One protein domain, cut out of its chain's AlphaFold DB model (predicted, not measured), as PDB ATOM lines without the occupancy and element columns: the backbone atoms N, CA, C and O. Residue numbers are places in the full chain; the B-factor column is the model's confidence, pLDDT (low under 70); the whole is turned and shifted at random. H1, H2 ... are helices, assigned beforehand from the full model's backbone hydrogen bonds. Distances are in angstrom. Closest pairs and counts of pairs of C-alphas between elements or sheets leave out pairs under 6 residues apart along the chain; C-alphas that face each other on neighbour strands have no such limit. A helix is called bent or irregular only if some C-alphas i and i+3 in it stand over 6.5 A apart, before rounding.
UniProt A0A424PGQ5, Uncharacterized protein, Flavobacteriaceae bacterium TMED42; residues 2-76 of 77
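Overview. This is residues 2 to 76 of the 77 residues of an uncharacterized protein of Flavobacteriaceae bacterium TMED42 (UniProt A0A424PGQ5). A long helix, H1, sticks out with residues 2 to 21 as an arm from a small junction, where its far part meets the short helix H2; a second arm, residues 63 to 76, most of them in H3, sticks out from the same junction. H2 meets H1 with its first residues, 41 to 42, and runs away from it at a steep tilt, and H3 starts beside H2 at residue 59 and leaves it at about a right angle, while H1 and H3 stay apart. The printed part has 75 residues with three named helices, in the order H1, H2, H3, and no named strand; the class is all helix. The whole is only just loose, close to extended, with a radius of gyration of the C-alphas of 16.8 A, and the C-alphas span 44 by 42 by 26 A.

Along the chain. H1, the longest helix, is residues 2 to 37, 36 residues, and measures 42.3 A from first to last C-alpha. It begins at C-alpha 2 at (-62.210, 64.184, 189.226) and ends at C-alpha 37 at (-44.191, 88.277, 159.467). H1 has a kink of 94 degrees near residue 31. It is irregular: C-alphas 32 and 35 are 9.5 A apart, where a regular helix has about 5 A, and its line is a rough one. H2 is residues 41 to 53, 13 residues, 18.2 A from first to last C-alpha, and begins at C-alpha 41 at (-43.564, 88.494, 168.952). H3 is residues 59 to 74, 16 residues, 22.2 A from first to last C-alpha, and ends at C-alpha 74 at (-22.777, 73.403, 183.577).

Arrangement. H1 and H2 touch, with 6 pairs of C-alphas within 8 A. The closest C-alphas of the two are those of Val 27 and Val 41, 5.9 A apart. H1 touches H2 with residues 23 to 30 alone, and H2 touches H1 with residues 41 to 42 alone. The lines of H1 and H2 stand at a steep tilt of 66 degrees, and the two helices run opposite ways. Their centres are 17.5 A apart. H2 and H3 only just touch, with 3 pairs of C-alphas within 8 A. Their closest C-alphas are those of Gln 46 and Leu 59, 5.4 A apart. H2 touches H3 with residues 45 to 49 alone, and H3 touches H2 with residue 59 alone. The lines of H2 and H3 are about perpendicular, at 76 degrees, and their centres are 17.3 A apart. H1 and H3 are apart. Residues 2 to 21, which belong to H1, stand free, and so do residues 63 to 76, of which 63 to 74 belong to H3. In H2 and H3 every pair of O of residue i and N of residue i+4 is within hydrogen-bond range; in H1 29 of 32 such pairs are.

Size, cuts and confidence. The two C-alphas farthest apart in the domain are those of Lys 2 and Lys 36, 46.2 A. The first and last printed C-alphas, those of Lys 2 and Lys 76, are 42.5 A apart. Without the stretches that stand free, a body of 41 residues remains, spanning 29 by 16 by 15 A, with a radius of gyration of 10.9 A. The printed part has no cut and runs from residue 2 to residue 76 of a full chain of 77 residues. The link from H1 to H2, 3 residues, is tight, and so is the link from H2 to H3, 5 residues; no link is long. The mean pLDDT of the printed part is 91.5, and two residues, 75 and 76, are under 70, where the model's confidence is low.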
ATOM      1  N   LYS A   2     -63.644  64.327 189.565       87.81
ATOM      2  CA  LYS A   2     -62.210  64.184 189.226       87.81
ATOM      3  C   LYS A   2     -61.920  63.982 187.724       87.81
ATOM      4  O   LYS A   2     -61.119  64.711 187.161       87.81
ATOM      5  N   ALA A   3     -62.674  63.106 187.056       90.81
ATOM      6  CA  ALA A   3     -62.532  62.864 185.615       90.81
ATOM      7  C   ALA A   3     -62.846  64.094 184.734       90.81
ATOM      8  O   ALA A   3     -62.282  64.245 183.655       90.81
ATOM      9  N   ILE A   4     -63.736  64.989 185.180       92.38
ATOM     10  CA  ILE A   4     -64.046  66.233 184.452       92.38
ATOM     11  C   ILE A   4     -62.886  67.218 184.612       92.38
ATOM     12  O   ILE A   4     -62.437  67.787 183.624       92.38
ATOM     13  N   PHE A   5     -62.350  67.353 185.827       94.88
ATOM     14  CA  PHE A   5     -61.149  68.151 186.084       94.88
ATOM     15  C   PHE A   5     -59.943  67.668 185.272       94.88
ATOM     16  O   PHE A   5     -59.239  68.484 184.688       94.88
ATOM     17  N   GLU A   6     -59.724  66.356 185.185       95.25
ATOM     18  CA  GLU A   6     -58.637  65.780 184.386       95.25
ATOM     19  C   GLU A   6     -58.807  66.073 182.891       95.25
ATOM     20  O   GLU A   6     -57.844  66.480 182.239       95.25
ATOM     21  N   LYS A   7     -60.030  65.958 182.355       94.00
ATOM     22  CA  LYS A   7     -60.321  66.319 180.959       94.00
ATOM     23  C   LYS A   7     -60.108  67.805 180.680       94.00
ATOM     24  O   LYS A   7     -59.483  68.144 179.678       94.00
ATOM     25  N   VAL A   8     -60.588  68.684 181.560       95.44
ATOM     26  CA  VAL A   8     -60.405  70.138 181.422       95.44
ATOM     27  C   VAL A   8     -58.925  70.504 181.511       95.44
ATOM     28  O   VAL A   8     -58.429  71.239 180.665       95.44
ATOM     29  N   ASN A   9     -58.190  69.943 182.472       95.50
ATOM     30  CA  ASN A   9     -56.754  70.175 182.607       95.50
ATOM     31  C   ASN A   9     -55.980  69.676 181.377       95.50
ATOM     32  O   ASN A   9     -55.091  70.364 180.886       95.50
ATOM     33  N   GLY A  10     -56.341  68.504 180.843       95.81
ATOM     34  CA  GLY A  10     -55.762  67.978 179.605       95.81
ATOM     35  C   GLY A  10     -56.004  68.900 178.410       95.81
ATOM     36  O   GLY A  10     -55.072  69.190 177.664       95.81
ATOM     37  N   PHE A  11     -57.226  69.421 178.268       95.69
ATOM     38  CA  PHE A  11     -57.563  70.391 177.227       95.69
ATOM     39  C   PHE A  11     -56.772  71.698 177.369       95.69
ATOM     40  O   PHE A  11     -56.160  72.142 176.400       95.69
ATOM     41  N   VAL A  12     -56.725  72.281 178.574       95.88
ATOM     42  CA  VAL A  12     -55.977  73.522 178.840       95.88
ATOM     43  C   VAL A  12     -54.496  73.330 178.536       95.88
ATOM     44  O   VAL A  12     -53.924  74.138 177.817       95.88
ATOM     45  N   LYS A  13     -53.884  72.231 178.992       95.75
ATOM     46  CA  LYS A  13     -52.481  71.919 178.682       95.75
ATOM     47  C   LYS A  13     -52.236  71.759 177.185       95.75
ATOM     48  O   LYS A  13     -51.244  72.279 176.683       95.75
ATOM     49  N   GLY A  14     -53.132  71.067 176.481       95.88
ATOM     50  CA  GLY A  14     -53.055  70.921 175.028       95.88
ATOM     51  C   GLY A  14     -53.103  72.276 174.323       95.88
ATOM     52  O   GLY A  14     -52.250  72.568 173.489       95.88
ATOM     53  N   LEU A  15     -54.039  73.136 174.721       96.62
ATOM     54  CA  LEU A  15     -54.184  74.479 174.169       96.62
ATOM     55  C   LEU A  15     -52.974  75.372 174.489       96.62
ATOM     56  O   LEU A  15     -52.462  76.042 173.596       96.62
ATOM     57  N   THR A  16     -52.465  75.340 175.724       95.62
ATOM     58  CA  THR A  16     -51.222  76.030 176.101       95.62
ATOM     59  C   THR A  16     -50.048  75.548 175.254       95.62
ATOM     60  O   THR A  16     -49.278  76.371 174.772       95.62
ATOM     61  N   GLY A  17     -49.932  74.238 175.019       96.50
ATOM     62  CA  GLY A  17     -48.905  73.673 174.143       96.50
ATOM     63  C   GLY A  17     -48.982  74.225 172.718       96.50
ATOM     64  O   GLY A  17     -47.958  74.608 172.157       96.50
ATOM     65  N   VAL A  18     -50.191  74.343 172.159       96.69
ATOM     66  CA  VAL A  18     -50.404  74.958 170.839       96.69
ATOM     67  C   VAL A  18     -49.975  76.427 170.838       96.69
ATOM     68  O   VAL A  18     -49.235  76.838 169.948       96.69
ATOM     69  N   PHE A  19     -50.373  77.215 171.838       94.44
ATOM     70  CA  PHE A  19     -49.971  78.623 171.919       94.44
ATOM     71  C   PHE A  19     -48.458  78.794 172.071       94.44
ATOM     72  O   PHE A  19     -47.877  79.638 171.394       94.44
ATOM     73  N   LEU A  20     -47.803  77.969 172.892       95.00
ATOM     74  CA  LEU A  20     -46.346  77.980 173.030       95.00
ATOM     75  C   LEU A  20     -45.650  77.645 171.708       95.00
ATOM     76  O   LEU A  20     -44.672  78.301 171.352       95.00
ATOM     77  N   ALA A  21     -46.171  76.676 170.952       95.38
ATOM     78  CA  ALA A  21     -45.644  76.348 169.632       95.38
ATOM     79  C   ALA A  21     -45.795  77.519 168.647       95.38
ATOM     80  O   ALA A  21     -44.853  77.824 167.919       95.38
ATOM     81  N   VAL A  22     -46.937  78.215 168.657       93.94
ATOM     82  CA  VAL A  22     -47.159  79.412 167.825       93.94
ATOM     83  C   VAL A  22     -46.214  80.548 168.218       93.94
ATOM     84  O   VAL A  22     -45.636  81.173 167.335       93.94
ATOM     85  N   VAL A  23     -46.004  80.793 169.514       93.44
ATOM     86  CA  VAL A  23     -45.037  81.798 169.989       93.44
ATOM     87  C   VAL A  23     -43.622  81.435 169.537       93.44
ATOM     88  O   VAL A  23     -42.931  82.282 168.977       93.44
ATOM     89  N   GLY A  24     -43.207  80.176 169.702       93.31
ATOM     90  CA  GLY A  24     -41.892  79.706 169.259       93.31
ATOM     91  C   GLY A  24     -41.688  79.840 167.747       93.31
ATOM     92  O   GLY A  24     -40.656  80.347 167.304       93.31
ATOM     93  N   LEU A  25     -42.691  79.459 166.951       94.31
ATOM     94  CA  LEU A  25     -42.688  79.658 165.500       94.31
ATOM     95  C   LEU A  25     -42.663  81.143 165.126       94.31
ATOM     96  O   LEU A  25     -41.967  81.516 164.187       94.31
ATOM     97  N   GLY A  26     -43.382  81.989 165.861       93.69
ATOM     98  CA  GLY A  26     -43.408  83.432 165.654       93.69
ATOM     99  C   GLY A  26     -42.050  84.084 165.907       93.69
ATOM    100  O   GLY A  26     -41.589  84.859 165.072       93.69
ATOM    101  N   VAL A  27     -41.361  83.704 166.990       93.75
ATOM    102  CA  VAL A  27     -39.982  84.145 167.264       93.75
ATOM    103  C   VAL A  27     -39.040  83.697 166.145       93.75
ATOM    104  O   VAL A  27     -38.313  84.521 165.592       93.75
ATOM    105  N   ALA A  28     -39.073  82.416 165.760       93.38
ATOM    106  CA  ALA A  28     -38.227  81.900 164.680       93.38
ATOM    107  C   ALA A  28     -38.511  82.599 163.338       93.38
ATOM    108  O   ALA A  28     -37.585  82.965 162.611       93.38
ATOM    109  N   GLY A  29     -39.786  82.832 163.028       93.62
ATOM    110  CA  GLY A  29     -40.220  83.550 161.836       93.62
ATOM    111  C   GLY A  29     -39.709  84.985 161.816       93.62
ATOM    112  O   GLY A  29     -39.144  85.404 160.810       93.62
ATOM    113  N   GLN A  30     -39.850  85.725 162.918       93.19
ATOM    114  CA  GLN A  30     -39.387  87.112 163.016       93.19
ATOM    115  C   GLN A  30     -37.856  87.210 162.891       93.19
ATOM    116  O   GLN A  30     -37.358  88.153 162.287       93.19
ATOM    117  N   ILE A  31     -37.102  86.208 163.360       91.94
ATOM    118  CA  ILE A  31     -35.641  86.141 163.166       91.94
ATOM    119  C   ILE A  31     -35.271  85.951 161.687       91.94
ATOM    120  O   ILE A  31     -34.365  86.615 161.187       91.94
ATOM    121  N   VAL A  32     -35.945  85.037 160.981       93.88
ATOM    122  CA  VAL A  32     -35.589  84.676 159.594       93.88
ATOM    123  C   VAL A  32     -36.127  85.684 158.578       93.88
ATOM    124  O   VAL A  32     -35.471  85.988 157.583       93.88
ATOM    125  N   LEU A  33     -37.343  86.177 158.799       93.31
ATOM    126  CA  LEU A  33     -38.092  86.985 157.837       93.31
ATOM    127  C   LEU A  33     -38.138  88.474 158.217       93.31
ATOM    128  O   LEU A  33     -38.538  89.292 157.381       93.31
ATOM    129  N   GLY A  34     -37.720  88.836 159.435       87.62
ATOM    130  CA  GLY A  34     -37.832  90.192 159.974       87.62
ATOM    131  C   GLY A  34     -39.289  90.630 160.128       87.62
ATOM    132  O   GLY A  34     -40.187  89.817 160.350       87.62
ATOM    133  N   ASP A  35     -39.543  91.919 159.909       85.94
ATOM    134  CA  ASP A  35     -40.870  92.538 160.073       85.94
ATOM    135  C   ASP A  35     -41.928  92.041 159.066       85.94
ATOM    136  O   ASP A  35     -43.118  92.332 159.196       85.94
ATOM    137  N   LYS A  36     -41.531  91.246 158.064       88.00
ATOM    138  CA  LYS A  36     -42.432  90.698 157.032       88.00
ATOM    139  C   LYS A  36     -43.451  89.696 157.577       88.00
ATOM    140  O   LYS A  36     -44.407  89.374 156.876       88.00
ATOM    141  N   VAL A  37     -43.253  89.194 158.798       82.94
ATOM    142  CA  VAL A  37     -44.191  88.277 159.467       82.94
ATOM    143  C   VAL A  37     -45.473  88.997 159.903       82.94
ATOM    144  O   VAL A  37     -46.497  88.347 160.091       82.94
ATOM    145  N   GLY A  38     -45.448  90.328 160.052       85.25
ATOM    146  CA  GLY A  38     -46.607  91.111 160.501       85.25
ATOM    147  C   GLY A  38     -47.018  90.853 161.957       85.25
ATOM    148  O   GLY A  38     -48.052  91.347 162.399       85.25
ATOM    149  N   LEU A  39     -46.217  90.086 162.700       88.88
ATOM    150  CA  LEU A  39     -46.372  89.807 164.123       88.88
ATOM    151  C   LEU A  39     -45.078  90.209 164.826       88.88
ATOM    152  O   LEU A  39     -44.021  89.675 164.499       88.88
ATOM    153  N   ASP A  40     -45.172  91.110 165.803       92.38
ATOM    154  CA  ASP A  40     -44.033  91.500 166.636       92.38
ATOM    155  C   ASP A  40     -44.008  90.682 167.932       92.38
ATOM    156  O   ASP A  40     -44.406  91.125 169.012       92.38
ATOM    157  N   VAL A  41     -43.611  89.419 167.816       93.06
ATOM    158  CA  VAL A  41     -43.564  88.494 168.952       93.06
ATOM    159  C   VAL A  41     -42.427  88.860 169.901       93.06
ATOM    160  O   VAL A  41     -42.620  88.829 171.114       93.06
ATOM    161  N   ILE A  42     -41.262  89.246 169.374       93.00
ATOM    162  CA  ILE A  42     -40.109  89.628 170.201       93.00
ATOM    163  C   ILE A  42     -40.408  90.919 170.977       93.00
ATOM    164  O   ILE A  42     -40.147  90.960 172.179       93.00
ATOM    165  N   GLY A  43     -41.010  91.931 170.346       93.88
ATOM    166  CA  GLY A  43     -41.427  93.160 171.026       93.88
ATOM    167  C   GLY A  43     -42.508  92.917 172.082       93.88
ATOM    168  O   GLY A  43     -42.406  93.434 173.194       93.88
ATOM    169  N   ASN A  44     -43.485  92.045 171.810       93.69
ATOM    170  CA  ASN A  44     -44.471  91.638 172.819       93.69
ATOM    171  C   ASN A  44     -43.816  90.950 174.032       93.69
ATOM    172  O   ASN A  44     -44.201  91.210 175.172       93.69
ATOM    173  N   LEU A  45     -42.815  90.090 173.810       93.56
ATOM    174  CA  LEU A  45     -42.051  89.466 174.896       93.56
ATOM    175  C   LEU A  45     -41.220  90.497 175.672       93.56
ATOM    176  O   LEU A  45     -41.181  90.435 176.900       93.56
ATOM    177  N   GLN A  46     -40.597  91.453 174.980       94.75
ATOM    178  CA  GLN A  46     -39.891  92.574 175.605       94.75
ATOM    179  C   GLN A  46     -40.834  93.384 176.506       94.75
ATOM    180  O   GLN A  46     -40.494  93.608 177.661       94.75
ATOM    181  N   GLY A  47     -42.052  93.705 176.056       94.75
ATOM    182  CA  GLY A  47     -43.034  94.419 176.881       94.75
ATOM    183  C   GLY A  47     -43.444  93.660 178.153       94.75
ATOM    184  O   GLY A  47     -43.670  94.270 179.198       94.75
ATOM    185  N   ILE A  48     -43.484  92.323 178.110       93.00
ATOM    186  CA  ILE A  48     -43.688  91.498 179.314       93.00
ATOM    187  C   ILE A  48     -42.482  91.608 180.256       93.00
ATOM    188  O   ILE A  48     -42.664  91.736 181.469       93.00
ATOM    189  N   VAL A  49     -41.260  91.560 179.716       93.50
ATOM    190  CA  VAL A  49     -40.028  91.728 180.504       93.50
ATOM    191  C   VAL A  49     -39.993  93.106 181.163       93.50
ATOM    192  O   VAL A  49     -39.720  93.181 182.360       93.50
ATOM    193  N   ASP A  50     -40.348  94.163 180.436       93.06
ATOM    194  CA  ASP A  50     -40.438  95.527 180.967       93.06
ATOM    195  C   ASP A  50     -41.457  95.620 182.109       93.06
ATOM    196  O   ASP A  50     -41.172  96.192 183.160       93.06
ATOM    197  N   GLY A  51     -42.629  94.999 181.951       92.38
ATOM    198  CA  GLY A  51     -43.668  94.996 182.984       92.38
ATOM    199  C   GLY A  51     -43.310  94.198 184.244       92.38
ATOM    200  O   GLY A  51     -43.814  94.509 185.321       92.38
ATOM    201  N   PHE A  52     -42.461  93.172 184.129       91.06
ATOM    202  CA  PHE A  52     -42.095  92.304 185.254       91.06
ATOM    203  C   PHE A  52     -40.810  92.741 185.969       91.06
ATOM    204  O   PHE A  52     -40.748  92.711 187.197       91.06
ATOM    205  N   VAL A  53     -39.776  93.112 185.212       88.38
ATOM    206  CA  VAL A  53     -38.448  93.470 185.741       88.38
ATOM    207  C   VAL A  53     -38.357  94.969 186.034       88.38
ATOM    208  O   VAL A  53     -37.687  95.365 186.987       88.38
ATOM    209  N   GLY A  54     -39.044  95.790 185.244       88.00
ATOM    210  CA  GLY A  54     -39.018  97.243 185.332       88.00
ATOM    211  C   GLY A  54     -38.722  97.894 183.985       88.00
ATOM    212  O   GLY A  54     -38.176  97.279 183.068       88.00
ATOM    213  N   GLU A  55     -39.081  99.169 183.879       87.31
ATOM    214  CA  GLU A  55     -38.898  99.960 182.665       87.31
ATOM    215  C   GLU A  55     -37.407 100.060 182.292       87.31
ATOM    216  O   GLU A  55     -36.557 100.345 183.139       87.31
ATOM    217  N   GLY A  56     -37.081  99.794 181.025       84.50
ATOM    218  CA  GLY A  56     -35.696  99.742 180.540       84.50
ATOM    219  C   GLY A  56     -35.005  98.388 180.729       84.50
ATOM    220  O   GLY A  56     -33.800  98.280 180.475       84.50
ATOM    221  N   ALA A  57     -35.732  97.351 181.152       89.62
ATOM    222  CA  ALA A  57     -35.228  95.988 181.109       89.62
ATOM    223  C   ALA A  57     -34.948  95.553 179.658       89.62
ATOM    224  O   ALA A  57     -35.451  96.111 178.690       89.62
ATOM    225  N   SER A  58     -34.097  94.544 179.477       91.44
ATOM    226  CA  SER A  58     -33.742  94.043 178.147       91.44
ATOM    227  C   SER A  58     -33.951  92.543 178.092       91.44
ATOM    228  O   SER A  58     -33.284  91.800 178.816       91.44
ATOM    229  N   LEU A  59     -34.823  92.087 177.193       90.69
ATOM    230  CA  LEU A  59     -35.001  90.670 176.886       90.69
ATOM    231  C   LEU A  59     -33.672  90.042 176.442       90.69
ATOM    232  O   LEU A  59     -33.325  88.953 176.892       90.69
ATOM    233  N   ALA A  60     -32.888  90.747 175.623       90.94
ATOM    234  CA  ALA A  60     -31.559  90.293 175.219       90.94
ATOM    235  C   ALA A  60     -30.594  90.199 176.416       90.94
ATOM    236  O   ALA A  60     -29.854  89.220 176.533       90.94
ATOM    237  N   GLY A  61     -30.634  91.171 177.332       92.06
ATOM    238  CA  GLY A  61     -29.875  91.127 178.585       92.06
ATOM    239  C   GLY A  61     -30.270  89.942 179.473       92.06
ATOM    240  O   GLY A  61     -29.397  89.239 179.980       92.06
ATOM    241  N   LEU A  62     -31.572  89.663 179.593       91.88
ATOM    242  CA  LEU A  62     -32.097  88.520 180.340       91.88
ATOM    243  C   LEU A  62     -31.639  87.188 179.731       91.88
ATOM    244  O   LEU A  62     -31.137  86.327 180.450       91.88
ATOM    245  N   ILE A  63     -31.751  87.030 178.408       91.25
ATOM    246  CA  ILE A  63     -31.267  85.836 177.700       91.25
ATOM    247  C   ILE A  63     -29.755  85.674 177.898       91.25
ATOM    248  O   ILE A  63     -29.293  84.581 178.218       91.25
ATOM    249  N   THR A  64     -28.985  86.756 177.772       93.12
ATOM    250  CA  THR A  64     -27.527  86.735 177.979       93.12
ATOM    251  C   THR A  64     -27.175  86.288 179.399       93.12
ATOM    252  O   THR A  64     -26.305  85.436 179.571       93.12
ATOM    253  N   LEU A  65     -27.881  86.789 180.416       93.44
ATOM    254  CA  LEU A  65     -27.695  86.357 181.802       93.44
ATOM    255  C   LEU A  65     -28.005  84.865 181.979       93.44
ATOM    256  O   LEU A  65     -27.235  84.162 182.628       93.44
ATOM    257  N   LEU A  66     -29.097  84.371 181.388       92.31
ATOM    258  CA  LEU A  66     -29.459  82.950 181.441       92.31
ATOM    259  C   LEU A  66     -28.395  82.064 180.785       92.31
ATOM    260  O   LEU A  66     -28.066  81.016 181.333       92.31
ATOM    261  N   VAL A  67     -27.821  82.494 179.658       92.12
ATOM    262  CA  VAL A  67     -26.710  81.784 179.004       92.12
ATOM    263  C   VAL A  67     -25.476  81.759 179.908       92.12
ATOM    264  O   VAL A  67     -24.907  80.693 180.120       92.12
ATOM    265  N   VAL A  68     -25.087  82.895 180.495       95.56
ATOM    266  CA  VAL A  68     -23.949  82.959 181.432       95.56
ATOM    267  C   VAL A  68     -24.182  82.060 182.648       95.56
ATOM    268  O   VAL A  68     -23.292  81.303 183.033       95.56
ATOM    269  N   LEU A  69     -25.382  82.096 183.233       95.81
ATOM    270  CA  LEU A  69     -25.748  81.232 184.354       95.81
ATOM    271  C   LEU A  69     -25.710  79.753 183.968       95.81
ATOM    272  O   LEU A  69     -25.210  78.952 184.751       95.81
ATOM    273  N   ALA A  70     -26.192  79.391 182.777       93.25
ATOM    274  CA  ALA A  70     -26.133  78.021 182.280       93.25
ATOM    275  C   ALA A  70     -24.686  77.540 182.096       93.25
ATOM    276  O   ALA A  70     -24.382  76.409 182.458       93.25
ATOM    277  N   LEU A  71     -23.784  78.399 181.609       93.25
ATOM    278  CA  LEU A  71     -22.359  78.074 181.477       93.25
ATOM    279  C   LEU A  71     -21.684  77.878 182.844       93.25
ATOM    280  O   LEU A  71     -20.961  76.908 183.027       93.25
ATOM    281  N   ILE A  72     -21.958  78.749 183.821       95.12
ATOM    282  CA  ILE A  72     -21.423  78.616 185.191       95.12
ATOM    283  C   ILE A  72     -22.013  77.391 185.909       95.12
ATOM    284  O   ILE A  72     -21.340  76.757 186.719       95.12
ATOM    285  N   ALA A  73     -23.285  77.068 185.663       92.25
ATOM    286  CA  ALA A  73     -23.949  75.916 186.264       92.25
ATOM    287  C   ALA A  73     -23.506  74.589 185.630       92.25
ATOM    288  O   ALA A  73     -23.358  73.610 186.355       92.25
ATOM    289  N   GLY A  74     -23.273  74.568 184.314       78.38
ATOM    290  CA  GLY A  74     -22.777  73.403 183.577       78.38
ATOM    291  C   GLY A  74     -21.313  73.061 183.865       78.38
ATOM    292  O   GLY A  74     -20.900  71.939 183.616       78.38
ATOM    293  N   ASP A  75     -20.544  73.989 184.441       58.56
ATOM    294  CA  ASP A  75     -19.176  73.750 184.933       58.56
ATOM    295  C   ASP A  75     -19.139  72.942 186.251       58.56
ATOM    296  O   ASP A  75     -18.074  72.574 186.737       58.56
ATOM    297  N   LYS A  76     -20.303  72.662 186.864       57.44
ATOM    298  CA  LYS A  76     -20.414  71.866 188.102       57.44
ATOM    299  C   LYS A  76     -20.694  70.374 187.877       57.44
ATOM    300  O   LYS A  76     -20.988  69.688 188.858       57.44
TER     301      LYS A  76